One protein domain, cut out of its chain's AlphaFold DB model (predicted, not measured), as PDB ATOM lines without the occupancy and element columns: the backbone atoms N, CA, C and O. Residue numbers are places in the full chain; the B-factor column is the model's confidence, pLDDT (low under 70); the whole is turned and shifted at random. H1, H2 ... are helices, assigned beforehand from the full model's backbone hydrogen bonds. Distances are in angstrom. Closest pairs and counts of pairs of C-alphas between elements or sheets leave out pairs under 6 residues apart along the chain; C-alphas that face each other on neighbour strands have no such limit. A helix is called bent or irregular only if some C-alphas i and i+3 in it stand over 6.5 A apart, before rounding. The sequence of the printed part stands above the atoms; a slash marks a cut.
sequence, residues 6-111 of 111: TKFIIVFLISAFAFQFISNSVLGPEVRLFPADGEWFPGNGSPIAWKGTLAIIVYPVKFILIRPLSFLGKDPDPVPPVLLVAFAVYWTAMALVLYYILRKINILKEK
ATOM      1  N   THR A   6     180.475 219.708 161.927       96.06
ATOM      2  CA  THR A   6     179.292 220.119 162.694       96.06
ATOM      3  C   THR A   6     179.086 219.260 163.938       96.06
ATOM      4  O   THR A   6     178.876 219.792 165.026       96.06
ATOM      5  N   LYS A   7     179.203 217.930 163.812       96.75
ATOM      6  CA  LYS A   7     179.038 217.023 164.954       96.75
ATOM      7  C   LYS A   7     180.146 217.227 165.991       96.75
ATOM      8  O   LYS A   7     179.864 217.174 167.183       96.75
ATOM      9  N   PHE A   8     181.377 217.497 165.553       97.38
ATOM     10  CA  PHE A   8     182.479 217.825 166.457       97.38
ATOM     11  C   PHE A   8     182.222 219.127 167.228       97.38
ATOM     12  O   PHE A   8     182.367 219.132 168.445       97.38
ATOM     13  N   ILE A   9     181.793 220.196 166.548       97.94
ATOM     14  CA  ILE A   9     181.494 221.491 167.183       97.94
ATOM     15  C   ILE A   9     180.377 221.346 168.219       97.94
ATOM     16  O   ILE A   9     180.524 221.833 169.333       97.94
ATOM     17  N   ILE A  10     179.284 220.648 167.887       97.94
ATOM     18  CA  ILE A  10     178.159 220.455 168.816       97.94
ATOM     19  C   ILE A  10     178.620 219.733 170.085       97.94
ATOM     20  O   ILE A  10     178.344 220.198 171.189       97.94
ATOM     21  N   VAL A  11     179.354 218.625 169.938       97.62
ATOM     22  CA  VAL A  11     179.895 217.885 171.089       97.62
ATOM     23  C   VAL A  11     180.843 218.770 171.895       97.62
ATOM     24  O   VAL A  11     180.730 218.818 173.115       97.62
ATOM     25  N   PHE A  12     181.723 219.516 171.225       97.44
ATOM     26  CA  PHE A  12     182.655 220.430 171.876       97.44
ATOM     27  C   PHE A  12     181.938 221.495 172.710       97.44
ATOM     28  O   PHE A  12     182.284 221.690 173.870       97.44
ATOM     29  N   LEU A  13     180.923 222.154 172.145       98.00
ATOM     30  CA  LEU A  13     180.154 223.185 172.838       98.00
ATOM     31  C   LEU A  13     179.422 222.611 174.053       98.00
ATOM     32  O   LEU A  13     179.541 223.171 175.141       98.00
ATOM     33  N   ILE A  14     178.728 221.478 173.901       98.00
ATOM     34  CA  ILE A  14     178.039 220.812 175.019       98.00
ATOM     35  C   ILE A  14     179.039 220.475 176.128       98.00
ATOM     36  O   ILE A  14     178.791 220.780 177.293       98.00
ATOM     37  N   SER A  15     180.188 219.893 175.776       97.69
ATOM     38  CA  SER A  15     181.234 219.560 176.742       97.69
ATOM     39  C   SER A  15     181.829 220.798 177.415       97.69
ATOM     40  O   SER A  15     182.036 220.769 178.623       97.69
ATOM     41  N   ALA A  16     182.072 221.885 176.680       96.62
ATOM     42  CA  ALA A  16     182.626 223.119 177.230       96.62
ATOM     43  C   ALA A  16     181.649 223.803 178.202       96.62
ATOM     44  O   ALA A  16     182.047 224.181 179.304       96.62
ATOM     45  N   PHE A  17     180.359 223.882 177.852       96.06
ATOM     46  CA  PHE A  17     179.326 224.413 178.747       96.06
ATOM     47  C   PHE A  17     179.129 223.530 179.983       96.06
ATOM     48  O   PHE A  17     179.074 224.050 181.097       96.06
ATOM     49  N   ALA A  18     179.082 222.206 179.815       96.69
ATOM     50  CA  ALA A  18     178.978 221.274 180.936       96.69
ATOM     51  C   ALA A  18     180.193 221.382 181.870       96.69
ATOM     52  O   ALA A  18     180.033 221.480 183.083       96.69
ATOM     53  N   PHE A  19     181.405 221.433 181.314       95.75
ATOM     54  CA  PHE A  19     182.640 221.621 182.072       95.75
ATOM     55  C   PHE A  19     182.639 222.938 182.858       95.75
ATOM     56  O   PHE A  19     182.966 222.957 184.048       95.75
ATOM     57  N   GLN A  20     182.231 224.034 182.216       93.81
ATOM     58  CA  GLN A  20     182.121 225.339 182.859       93.81
ATOM     59  C   GLN A  20     181.119 225.301 184.019       93.81
ATOM     60  O   GLN A  20     181.464 225.677 185.138       93.81
ATOM     61  N   PHE A  21     179.912 224.784 183.778       94.12
ATOM     62  CA  PHE A  21     178.860 224.678 184.787       94.12
ATOM     63  C   PHE A  21     179.276 223.806 185.978       94.12
ATOM     64  O   PHE A  21     179.148 224.230 187.125       94.12
ATOM     65  N   ILE A  22     179.814 222.609 185.719       94.44
ATOM     66  CA  ILE A  22     180.241 221.674 186.769       94.44
ATOM     67  C   ILE A  22     181.390 222.278 187.576       94.44
ATOM     68  O   ILE A  22     181.338 222.282 188.802       94.44
ATOM     69  N   SER A  23     182.418 222.815 186.915       93.06
ATOM     70  CA  SER A  23     183.575 223.369 187.624       93.06
ATOM     71  C   SER A  23     183.204 224.577 188.487       93.06
ATOM     72  O   SER A  23     183.718 224.693 189.596       93.06
ATOM     73  N   ASN A  24     182.294 225.444 188.030       92.00
ATOM     74  CA  ASN A  24     181.787 226.555 188.839       92.00
ATOM     75  C   ASN A  24     180.927 226.064 190.004       92.00
ATOM     76  O   ASN A  24     181.133 226.505 191.123       92.00
ATOM     77  N   SER A  25     180.036 225.100 189.771       91.69
ATOM     78  CA  SER A  25     179.143 224.585 190.817       91.69
ATOM     79  C   SER A  25     179.882 223.800 191.907       91.69
ATOM     80  O   SER A  25     179.456 223.785 193.056       91.69
ATOM     81  N   VAL A  26     180.980 223.121 191.558       92.31
ATOM     82  CA  VAL A  26     181.768 222.308 192.502       92.31
ATOM     83  C   VAL A  26     182.791 223.151 193.266       92.31
ATOM     84  O   VAL A  26     183.006 222.935 194.463       92.31
ATOM     85  N   LEU A  27     183.465 224.075 192.575       91.38
ATOM     86  CA  LEU A  27     184.571 224.845 193.152       91.38
ATOM     87  C   LEU A  27     184.141 226.221 193.663       91.38
ATOM     88  O   LEU A  27     184.808 226.753 194.548       91.38
ATOM     89  N   GLY A  28     183.069 226.786 193.111       86.50
ATOM     90  CA  GLY A  28     182.581 228.125 193.421       86.50
ATOM     91  C   GLY A  28     181.531 228.161 194.528       86.50
ATOM     92  O   GLY A  28     181.088 227.115 195.011       86.50
ATOM     93  N   PRO A  29     181.147 229.376 194.949       83.06
ATOM     94  CA  PRO A  29     180.147 229.584 195.993       83.06
ATOM     95  C   PRO A  29     178.705 229.360 195.506       83.06
ATOM     96  O   PRO A  29     177.826 229.092 196.322       83.06
ATOM     97  N   GLU A  30     178.452 229.438 194.193       84.31
ATOM     98  CA  GLU A  30     177.110 229.392 193.597       84.31
ATOM     99  C   GLU A  30     176.990 228.362 192.458       84.31
ATOM    100  O   GLU A  30     177.914 228.151 191.669       84.31
ATOM    101  N   VAL A  31     175.800 227.763 192.315       87.38
ATOM    102  CA  VAL A  31     175.466 226.829 191.221       87.38
ATOM    103  C   VAL A  31     175.019 227.617 189.991       87.38
ATOM    104  O   VAL A  31     173.825 227.820 189.757       87.38
ATOM    105  N   ARG A  32     175.981 228.109 189.207       87.12
ATOM    106  CA  ARG A  32     175.714 228.910 188.004       87.12
ATOM    107  C   ARG A  32     176.698 228.620 186.878       87.12
ATOM    108  O   ARG A  32     177.838 228.217 187.090       87.12
ATOM    109  N   LEU A  33     176.244 228.857 185.645       88.44
ATOM    110  CA  LEU A  33     177.087 228.726 184.454       88.44
ATOM    111  C   LEU A  33     178.165 229.815 184.403       88.44
ATOM    112  O   LEU A  33     179.319 229.533 184.082       88.44
ATOM    113  N   PHE A  34     177.793 231.043 184.748       87.44
ATOM    114  CA  PHE A  34     178.701 232.176 184.855       87.44
ATOM    115  C   PHE A  34     178.667 232.703 186.296       87.44
ATOM    116  O   PHE A  34     177.577 232.766 186.873       87.44
ATOM    117  N   PRO A  35     179.829 233.018 186.888       80.56
ATOM    118  CA  PRO A  35     179.909 233.556 188.243       80.56
ATOM    119  C   PRO A  35     179.262 234.946 188.305       80.56
ATOM    120  O   PRO A  35     179.471 235.761 187.407       80.56
ATOM    121  N   ALA A  36     178.473 235.206 189.348       76.12
ATOM    122  CA  ALA A  36     177.788 236.489 189.543       76.12
ATOM    123  C   ALA A  36     178.709 237.574 190.118       76.12
ATOM    124  O   ALA A  36     178.534 238.754 189.846       76.12
ATOM    125  N   ASP A  37     179.708 237.155 190.888       74.88
ATOM    126  CA  ASP A  37     180.738 237.987 191.512       74.88
ATOM    127  C   ASP A  37     181.942 238.253 190.588       74.88
ATOM    128  O   ASP A  37     182.899 238.928 190.974       74.88
ATOM    129  N   GLY A  38     181.916 237.714 189.364       75.00
ATOM    130  CA  GLY A  38     183.023 237.796 188.417       75.00
ATOM    131  C   GLY A  38     184.219 236.900 188.770       75.00
ATOM    132  O   GLY A  38     185.271 237.018 188.131       75.00
ATOM    133  N   GLU A  39     184.096 235.981 189.739       85.00
ATOM    134  CA  GLU A  39     185.154 235.027 190.082       85.00
ATOM    135  C   GLU A  39     185.226 233.884 189.050       85.00
ATOM    136  O   GLU A  39     184.659 232.803 189.184       85.00
ATOM    137  N   TRP A  40     185.972 234.114 187.971       85.94
ATOM    138  CA  TRP A  40     186.098 233.175 186.847       85.94
ATOM    139  C   TRP A  40     186.891 231.887 187.145       85.94
ATOM    140  O   TRP A  40     186.813 230.918 186.379       85.94
ATOM    141  N   PHE A  41     187.657 231.865 188.240       89.31
ATOM    142  CA  PHE A  41     188.576 230.778 188.605       89.31
ATOM    143  C   PHE A  41     188.357 230.303 190.050       89.31
ATOM    144  O   PHE A  41     189.284 230.372 190.860       89.31
ATOM    145  N   PRO A  42     187.150 229.804 190.368       85.25
ATOM    146  CA  PRO A  42     186.788 229.449 191.728       85.25
ATOM    147  C   PRO A  42     187.619 228.287 192.275       85.25
ATOM    148  O   PRO A  42     188.052 227.395 191.537       85.25
ATOM    149  N   GLY A  43     187.809 228.290 193.594       83.62
ATOM    150  CA  GLY A  43     188.569 227.277 194.328       83.62
ATOM    151  C   GLY A  43     190.080 227.520 194.364       83.62
ATOM    152  O   GLY A  43     190.788 226.807 195.082       83.62
ATOM    153  N   ASN A  44     190.586 228.529 193.645       78.69
ATOM    154  CA  ASN A  44     191.986 228.928 193.722       78.69
ATOM    155  C   ASN A  44     192.272 229.581 195.086       78.69
ATOM    156  O   ASN A  44     191.597 230.525 195.478       78.69
ATOM    157  N   GLY A  45     193.247 229.060 195.832       79.62
ATOM    158  CA  GLY A  45     193.511 229.511 197.206       79.62
ATOM    159  C   GLY A  45     192.507 229.004 198.252       79.62
ATOM    160  O   GLY A  45     192.507 229.491 199.380       79.62
ATOM    161  N   SER A  46     191.666 228.018 197.909       84.19
ATOM    162  CA  SER A  46     190.759 227.391 198.876       84.19
ATOM    163  C   SER A  46     191.537 226.740 200.034       84.19
ATOM    164  O   SER A  46     192.463 225.966 199.773       84.19
ATOM    165  N   PRO A  47     191.132 226.952 201.304       85.56
ATOM    166  CA  PRO A  47     191.730 226.273 202.456       85.56
ATOM    167  C   PRO A  47     191.391 224.771 202.497       85.56
ATOM    168  O   PRO A  47     191.994 224.008 203.247       85.56
ATOM    169  N   ILE A  48     190.424 224.327 201.687       91.00
ATOM    170  CA  ILE A  48     190.041 222.921 201.565       91.00
ATOM    171  C   ILE A  48     190.949 222.254 200.525       91.00
ATOM    172  O   ILE A  48     190.796 222.478 199.323       91.00
ATOM    173  N   ALA A  49     191.848 221.382 200.991       89.81
ATOM    174  CA  ALA A  49     192.907 220.780 200.177       89.81
ATOM    175  C   ALA A  49     192.410 220.151 198.861       89.81
ATOM    176  O   ALA A  49     192.955 220.437 197.799       89.81
ATOM    177  N   TRP A  50     191.342 219.343 198.890       91.44
ATOM    178  CA  TRP A  50     190.834 218.695 197.674       91.44
ATOM    179  C   TRP A  50     190.263 219.698 196.657       91.44
ATOM    180  O   TRP A  50     190.426 219.498 195.454       91.44
ATOM    181  N   LYS A  51     189.646 220.798 197.121       91.00
ATOM    182  CA  LYS A  51     189.146 221.869 196.243       91.00
ATOM    183  C   LYS A  51     190.304 222.612 195.586       91.00
ATOM    184  O   LYS A  51     190.268 222.816 194.378       91.00
ATOM    185  N   GLY A  52     191.332 222.962 196.364       91.00
ATOM    186  CA  GLY A  52     192.536 223.617 195.850       91.00
ATOM    187  C   GLY A  52     193.264 222.758 194.813       91.00
ATOM    188  O   GLY A  52     193.570 223.232 193.721       91.00
ATOM    189  N   THR A  53     193.457 221.467 195.099       92.81
ATOM    190  CA  THR A  53     194.078 220.521 194.156       92.81
ATOM    191  C   THR A  53     193.278 220.395 192.864       92.81
ATOM    192  O   THR A  53     193.853 220.481 191.779       92.81
ATOM    193  N   LEU A  54     191.952 220.229 192.949       93.56
ATOM    194  CA  LEU A  54     191.111 220.187 191.752       93.56
ATOM    195  C   LEU A  54     191.213 221.491 190.962       93.56
ATOM    196  O   LEU A  54     191.442 221.429 189.758       93.56
ATOM    197  N   ALA A  55     191.111 222.651 191.619       92.88
ATOM    198  CA  ALA A  55     191.224 223.951 190.966       92.88
ATOM    199  C   ALA A  55     192.537 224.083 190.178       92.88
ATOM    200  O   ALA A  55     192.500 224.499 189.022       92.88
ATOM    201  N   ILE A  56     193.668 223.640 190.740       93.69
ATOM    202  CA  ILE A  56     194.974 223.623 190.060       93.69
ATOM    203  C   ILE A  56     194.954 222.721 188.816       93.69
ATOM    204  O   ILE A  56     195.442 223.127 187.763       93.69
ATOM    205  N   ILE A  57     194.371 221.520 188.906       93.56
ATOM    206  CA  ILE A  57     194.319 220.560 187.790       93.56
ATOM    207  C   ILE A  57     193.489 221.105 186.620       93.56
ATOM    208  O   ILE A  57     193.910 221.003 185.467       93.56
ATOM    209  N   VAL A  58     192.315 221.686 186.889       94.25
ATOM    210  CA  VAL A  58     191.443 222.226 185.826       94.25
ATOM    211  C   VAL A  58     191.815 223.634 185.368       94.25
ATOM    212  O   VAL A  58     191.351 224.056 184.302       94.25
ATOM    213  N   TYR A  59     192.661 224.351 186.111       93.25
ATOM    214  CA  TYR A  59     193.033 225.733 185.807       93.25
ATOM    215  C   TYR A  59     193.534 225.939 184.370       93.25
ATOM    216  O   TYR A  59     192.998 226.829 183.714       93.25
ATOM    217  N   PRO A  60     194.468 225.139 183.810       94.69
ATOM    218  CA  PRO A  60     194.965 225.368 182.451       94.69
ATOM    219  C   PRO A  60     193.857 225.311 181.396       94.69
ATOM    220  O   PRO A  60     193.822 226.122 180.471       94.69
ATOM    221  N   VAL A  61     192.909 224.383 181.565       94.75
ATOM    222  CA  VAL A  61     191.769 224.230 180.658       94.75
ATOM    223  C   VAL A  61     190.819 225.417 180.806       94.75
ATOM    224  O   VAL A  61     190.504 226.067 179.809       94.75
ATOM    225  N   LYS A  62     190.415 225.769 182.037       93.25
ATOM    226  CA  LYS A  62     189.564 226.951 182.282       93.25
ATOM    227  C   LYS A  62     190.218 228.234 181.791       93.25
ATOM    228  O   LYS A  62     189.536 229.086 181.237       93.25
ATOM    229  N   PHE A  63     191.528 228.372 181.957       94.31
ATOM    230  CA  PHE A  63     192.265 229.550 181.527       94.31
ATOM    231  C   PHE A  63     192.130 229.759 180.022       94.31
ATOM    232  O   PHE A  63     191.739 230.843 179.600       94.31
ATOM    233  N   ILE A  64     192.354 228.715 179.221       95.62
ATOM    234  CA  ILE A  64     192.169 228.787 177.767       95.62
ATOM    235  C   ILE A  64     190.703 229.089 177.433       95.62
ATOM    236  O   ILE A  64     190.433 229.978 176.635       95.62
ATOM    237  N   LEU A  65     189.754 228.401 178.073       94.25
ATOM    238  CA  LEU A  65     188.328 228.547 177.770       94.25
ATOM    239  C   LEU A  65     187.738 229.914 178.136       94.25
ATOM    240  O   LEU A  65     186.786 230.338 177.482       94.25
ATOM    241  N   ILE A  66     188.245 230.565 179.185       93.00
ATOM    242  CA  ILE A  66     187.571 231.695 179.841       93.00
ATOM    243  C   ILE A  66     188.351 232.993 179.725       93.00
ATOM    244  O   ILE A  66     187.754 234.047 179.512       93.00
ATOM    245  N   ARG A  67     189.681 232.951 179.865       91.81
ATOM    246  CA  ARG A  67     190.496 234.162 180.014       91.81
ATOM    247  C   ARG A  67     190.297 235.189 178.891       91.81
ATOM    248  O   ARG A  67     190.219 236.369 179.223       91.81
ATOM    249  N   PRO A  68     190.176 234.809 177.604       92.12
ATOM    250  CA  PRO A  68     189.984 235.790 176.537       92.12
ATOM    251  C   PRO A  68     188.678 236.578 176.645       92.12
ATOM    252  O   PRO A  68     188.618 237.704 176.168       92.12
ATOM    253  N   LEU A  69     187.649 236.009 177.279       91.31
ATOM    254  CA  LEU A  69     186.323 236.612 177.416       91.31
ATOM    255  C   LEU A  69     185.991 237.051 178.847       91.31
ATOM    256  O   LEU A  69     184.936 237.638 179.070       91.31
ATOM    257  N   SER A  70     186.881 236.837 179.821       88.56
ATOM    258  CA  SER A  70     186.610 237.151 181.233       88.56
ATOM    259  C   SER A  70     186.351 238.640 181.489       88.56
ATOM    260  O   SER A  70     185.787 239.006 182.516       88.56
ATOM    261  N   PHE A  71     186.760 239.520 180.570       86.31
ATOM    262  CA  PHE A  71     186.457 240.949 180.651       86.31
ATOM    263  C   PHE A  71     184.954 241.247 180.535       86.31
ATOM    264  O   PHE A  71     184.516 242.260 181.069       86.31
ATOM    265  N   LEU A  72     184.171 240.363 179.905       85.06
ATOM    266  CA  LEU A  72     182.722 240.519 179.760       85.06
ATOM    267  C   LEU A  72     181.960 240.352 181.085       85.06
ATOM    268  O   LEU A  72     180.819 240.777 181.174       85.06
ATOM    269  N   GLY A  73     182.575 239.757 182.115       77.50
ATOM    270  CA  GLY A  73     181.983 239.658 183.460       77.50
ATOM    271  C   GLY A  73     182.388 240.768 184.414       77.50
ATOM    272  O   GLY A  73     182.201 240.605 185.611       77.50
ATOM    273  N   LYS A  74     183.034 241.833 183.925       75.00
ATOM    274  CA  LYS A  74     183.374 242.997 184.759       75.00
ATOM    275  C   LYS A  74     182.220 243.985 184.897       75.00
ATOM    276  O   LYS A  74     182.292 244.860 185.754       75.00
ATOM    277  N   ASP A  75     181.207 243.872 184.041       70.88
ATOM    278  CA  ASP A  75     179.968 244.623 184.201       70.88
ATOM    279  C   ASP A  75     179.233 244.095 185.445       70.88
ATOM    280  O   ASP A  75     179.163 242.875 185.603       70.88
ATOM    281  N   PRO A  76     178.697 244.957 186.328       64.25
ATOM    282  CA  PRO A  76     177.944 244.523 187.505       64.25
ATOM    283  C   PRO A  76     176.619 243.825 187.160       64.25
ATOM    284  O   PRO A  76     176.049 243.168 188.027       64.25
ATOM    285  N   ASP A  77     176.136 243.945 185.918       67.12
ATOM    286  CA  ASP A  77     174.932 243.257 185.439       67.12
ATOM    287  C   ASP A  77     175.080 242.827 183.962       67.12
ATOM    288  O   ASP A  77     174.473 243.404 183.052       67.12
ATOM    289  N   PRO A  78     175.963 241.856 183.663       65.75
ATOM    290  CA  PRO A  78     176.207 241.439 182.297       65.75
ATOM    291  C   PRO A  78     174.998 240.645 181.806       65.75
ATOM    292  O   PRO A  78     174.652 239.600 182.359       65.75
ATOM    293  N   VAL A  79     174.367 241.124 180.731       73.69
ATOM    294  CA  VAL A  79     173.163 240.518 180.147       73.69
ATOM    295  C   VAL A  79     173.431 239.029 179.850       73.69
ATOM    296  O   VAL A  79     174.211 238.724 178.939       73.69
ATOM    297  N   PRO A  80     172.810 238.071 180.575       73.69
ATOM    298  CA  PRO A  80     173.213 236.660 180.537       73.69
ATOM    299  C   PRO A  80     173.214 236.018 179.133       73.69
ATOM    300  O   PRO A  80     174.132 235.248 178.827       73.69
ATOM    301  N   PRO A  81     172.266 236.352 178.230       85.88
ATOM    302  CA  PRO A  81     172.325 235.924 176.832       85.88
ATOM    303  C   PRO A  81     173.592 236.354 176.078       85.88
ATOM    304  O   PRO A  81     174.092 235.593 175.253       85.88
ATOM    305  N   VAL A  82     174.136 237.545 176.356       88.19
ATOM    306  CA  VAL A  82     175.320 238.077 175.659       88.19
ATOM    307  C   VAL A  82     176.558 237.258 176.007       88.19
ATOM    308  O   VAL A  82     177.306 236.881 175.107       88.19
ATOM    309  N   LEU A  83     176.737 236.911 177.286       88.31
ATOM    310  CA  LEU A  83     177.822 236.028 177.719       88.31
ATOM    311  C   LEU A  83     177.725 234.672 177.021       88.31
ATOM    312  O   LEU A  83     178.697 234.210 176.426       88.31
ATOM    313  N   LEU A  84     176.541 234.057 177.031       91.62
ATOM    314  CA  LEU A  84     176.335 232.751 176.409       91.62
ATOM    315  C   LEU A  84     176.702 232.771 174.919       91.62
ATOM    316  O   LEU A  84     177.440 231.896 174.461       91.62
ATOM    317  N   VAL A  85     176.246 233.785 174.181       93.81
ATOM    318  CA  VAL A  85     176.547 233.935 172.751       93.81
ATOM    319  C   VAL A  85     178.035 234.198 172.518       93.81
ATOM    320  O   VAL A  85     178.634 233.538 171.670       93.81
ATOM    321  N   ALA A  86     178.658 235.103 173.277       93.19
ATOM    322  CA  ALA A  86     180.080 235.418 173.129       93.19
ATOM    323  C   ALA A  86     180.960 234.178 173.346       93.19
ATOM    324  O   ALA A  86     181.833 233.876 172.529       93.19
ATOM    325  N   PHE A  87     180.678 233.414 174.404       94.69
ATOM    326  CA  PHE A  87     181.368 232.159 174.687       94.69
ATOM    327  C   PHE A  87     181.110 231.097 173.618       94.69
ATOM    328  O   PHE A  87     182.056 230.450 173.173       94.69
ATOM    329  N   ALA A  88     179.871 230.946 173.140       96.31
ATOM    330  CA  ALA A  88     179.554 230.001 172.072       96.31
ATOM    331  C   ALA A  88     180.301 230.326 170.765       96.31
ATOM    332  O   ALA A  88     180.841 229.421 170.124       96.31
ATOM    333  N   VAL A  89     180.377 231.605 170.384       97.25
ATOM    334  CA  VAL A  89     181.130 232.060 169.202       97.25
ATOM    335  C   VAL A  89     182.622 231.771 169.369       97.25
ATOM    336  O   VAL A  89     183.233 231.151 168.494       97.25
ATOM    337  N   TYR A  90     183.203 232.153 170.508       96.88
ATOM    338  CA  TYR A  90     184.616 231.912 170.796       96.88
ATOM    339  C   TYR A  90     184.963 230.417 170.790       96.88
ATOM    340  O   TYR A  90     185.906 229.984 170.120       96.88
ATOM    341  N   TRP A  91     184.169 229.595 171.472       97.88
ATOM    342  CA  TRP A  91     184.388 228.153 171.531       97.88
ATOM    343  C   TRP A  91     184.147 227.460 170.194       97.88
ATOM    344  O   TRP A  91     184.828 226.481 169.900       97.88
ATOM    345  N   THR A  92     183.262 227.983 169.343       98.12
ATOM    346  CA  THR A  92     183.099 227.495 167.965       98.12
ATOM    347  C   THR A  92     184.366 227.725 167.146       98.12
ATOM    348  O   THR A  92     184.843 226.803 166.481       98.12
ATOM    349  N   ALA A  93     184.959 228.921 167.226       97.88
ATOM    350  CA  ALA A  93     186.219 229.217 166.545       97.88
ATOM    351  C   ALA A  93     187.345 228.286 167.024       97.88
ATOM    352  O   ALA A  93     188.072 227.703 166.220       97.88
ATOM    353  N   MET A  94     187.439 228.067 168.334       97.06
ATOM    354  CA  MET A  94     188.417 227.145 168.905       97.06
ATOM    355  C   MET A  94     188.162 225.687 168.496       97.06
ATOM    356  O   MET A  94     189.106 224.971 168.162       97.06
ATOM    357  N   ALA A  95     186.902 225.247 168.440       97.56
ATOM    358  CA  ALA A  95     186.538 223.918 167.959       97.56
ATOM    359  C   ALA A  95     186.946 223.716 166.492       97.56
ATOM    360  O   ALA A  95     187.452 222.652 166.138       97.56
ATOM    361  N   LEU A  96     186.788 224.733 165.640       97.94
ATOM    362  CA  LEU A  96     187.239 224.686 164.247       97.94
ATOM    363  C   LEU A  96     188.760 224.518 164.147       97.94
ATOM    364  O   LEU A  96     189.235 223.664 163.395       97.94
ATOM    365  N   VAL A  97     189.520 225.282 164.938       96.62
ATOM    366  CA  VAL A  97     190.986 225.179 164.994       96.62
ATOM    367  C   VAL A  97     191.416 223.787 165.462       96.62
ATOM    368  O   VAL A  97     192.240 223.142 164.810       96.62
ATOM    369  N   LEU A  98     190.819 223.278 166.543       95.81
ATOM    370  CA  LEU A  98     191.109 221.942 167.063       95.81
ATOM    371  C   LEU A  98     190.762 220.849 166.050       95.81
ATOM    372  O   LEU A  98     191.573 219.956 165.812       95.81
ATOM    373  N   TYR A  99     189.596 220.933 165.406       95.88
ATOM    374  CA  TYR A  99     189.198 219.987 164.366       95.88
ATOM    375  C   TYR A  99     190.207 219.971 163.215       95.88
ATOM    376  O   TYR A  99     190.597 218.899 162.746       95.88
ATOM    377  N   TYR A 100     190.658 221.147 162.771       95.06
ATOM    378  CA  TYR A 100     191.648 221.269 161.707       95.06
ATOM    379  C   TYR A 100     192.982 220.618 162.092       95.06
ATOM    380  O   TYR A 100     193.507 219.803 161.328       95.06
ATOM    381  N   ILE A 101     193.499 220.913 163.289       95.06
ATOM    382  CA  ILE A 101     194.751 220.337 163.798       95.06
ATOM    383  C   ILE A 101     194.636 218.810 163.896       95.06
ATOM    384  O   ILE A 101     195.478 218.094 163.356       95.06
ATOM    385  N   LEU A 102     193.566 218.298 164.511       93.88
ATOM    386  CA  LEU A 102     193.342 216.858 164.674       93.88
ATOM    387  C   LEU A 102     193.187 216.140 163.331       93.88
ATOM    388  O   LEU A 102     193.723 215.047 163.139       93.88
ATOM    389  N   ARG A 103     192.486 216.756 162.374       92.38
ATOM    390  CA  ARG A 103     192.363 216.220 161.017       92.38
ATOM    391  C   ARG A 103     193.727 216.146 160.333       92.38
ATOM    392  O   ARG A 103     194.023 215.120 159.729       92.38
ATOM    393  N   LYS A 104     194.550 217.193 160.450       90.50
ATOM    394  CA  LYS A 104     195.894 217.241 159.858       90.50
ATOM    395  C   LYS A 104     196.820 216.183 160.461       90.50
ATOM    396  O   LYS A 104     197.480 215.476 159.709       90.50
ATOM    397  N   ILE A 105     196.819 216.023 161.785       91.38
ATOM    398  CA  ILE A 105     197.600 214.984 162.478       91.38
ATOM    399  C   ILE A 105     197.167 213.585 162.031       91.38
ATOM    400  O   ILE A 105     198.014 212.733 161.778       91.38
ATOM    401  N   ASN A 106     195.861 213.345 161.890       88.31
ATOM    402  CA  ASN A 106     195.368 212.039 161.456       88.31
ATOM    403  C   ASN A 106     195.803 211.712 160.015       88.31
ATOM    404  O   ASN A 106     196.251 210.605 159.755       88.31
ATOM    405  N   ILE A 107     195.775 212.698 159.109       82.38
ATOM    406  CA  ILE A 107     196.295 212.539 157.738       82.38
ATOM    407  C   ILE A 107     197.797 212.215 157.740       82.38
ATOM    408  O   ILE A 107     198.242 211.401 156.941       82.38
ATOM    409  N   LEU A 108     198.584 212.845 158.619       79.50
ATOM    410  CA  LEU A 108     200.021 212.566 158.736       79.50
ATOM    411  C   LEU A 108     200.313 211.167 159.286       79.50
ATOM    412  O   LEU A 108     201.343 210.608 158.950       79.50
ATOM    413  N   LYS A 109     199.427 210.614 160.121       78.06
ATOM    414  CA  LYS A 109     199.572 209.267 160.689       78.06
ATOM    415  C   LYS A 109     199.212 208.154 159.696       78.06
ATOM    416  O   LYS A 109     199.635 207.020 159.877       78.06
ATOM    417  N   GLU A 110     198.390 208.466 158.696       72.44
ATOM    418  CA  GLU A 110     197.989 207.540 157.628       72.44
ATOM    419  C   GLU A 110     198.980 207.523 156.442       72.44
ATOM    420  O   GLU A 110     198.822 206.693 155.547       72.44
ATOM    421  N   LYS A 111     199.977 208.420 156.427       61.75
ATOM    422  CA  LYS A 111     201.104 208.422 155.480       61.75
ATOM    423  C   LYS A 111     202.306 207.687 156.059       61.75
ATOM    424  O   LYS A 111     203.007 207.052 155.244       61.75
TER     425      LYS A 111
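This is residues 6 to 111 of the 111 residues of an uncharacterized protein of Sphingobacteriales bacterium 44-15 (UniProt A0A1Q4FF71). Three helices make a triangle: the long H3 and H1 cross near the beginning of H1, and H2, sharply kinked, closes the wide side from the end of H1 to the beginning of H3. Residues 100 to 111, of which 100 to 109 belong to H3, stick out beyond the crossing as a free arm. The printed part has 106 residues, with three named helices in the order H1, H2, H3 and no named strand; the class is all helix. It is only just loose, close to compact, with a radius of gyration of the C-alphas of 15.7 A, and spans 51 by 34 by 19 A.

H3, residues 80 to 109, touches H1, residues 6 to 27, with residues 88 to 99 alone, and H1 touches H3 with residues 8 to 16 alone. Their closest C-alphas, of Ile 9 and Ala 95, are 5.7 A apart; the helices stand at a steep tilt of 57 degrees and run opposite ways. H2, residues 49 to 73, has a kink of 83 degrees near residue 63 and is irregular, C-alphas 65 and 68 being 7.5 A apart; its line is a rough one. With residues 65 to 73 alone it touches residues 83 to 91 of H3, about perpendicular at 73 degrees; the closest C-alphas, of Leu 72 and Leu 83, are 7.0 A apart. H2 touches H1 at a steep tilt of 58 degrees, opposite ways, the closest C-alphas being those of Leu 27 and Lys 51, 6.3 A apart. In H1 and H3 every O i to N i+4 pair is within hydrogen-bond range; in H2, 14 of 21 are.

H3 measures 42.9 A from C-alpha 80 to C-alpha 109, at (199.572, 209.267, 160.689). H1 measures 31.3 A from C-alpha 6, at (179.292, 220.119, 162.694), to C-alpha 27. H2 measures 27.5 A from C-alpha 49, at (192.907, 220.780, 200.177), to C-alpha 73.

The C-alphas farthest apart, of Pro 76 and Lys 111, are 53.5 A apart. The printed part has no cut; the link from H1 to H2, residues 28 to 48, is long, and that from H2 to H3 is short. The mean pLDDT of the printed part is 89.3, and residues 76 to 78 and 111 are under 70.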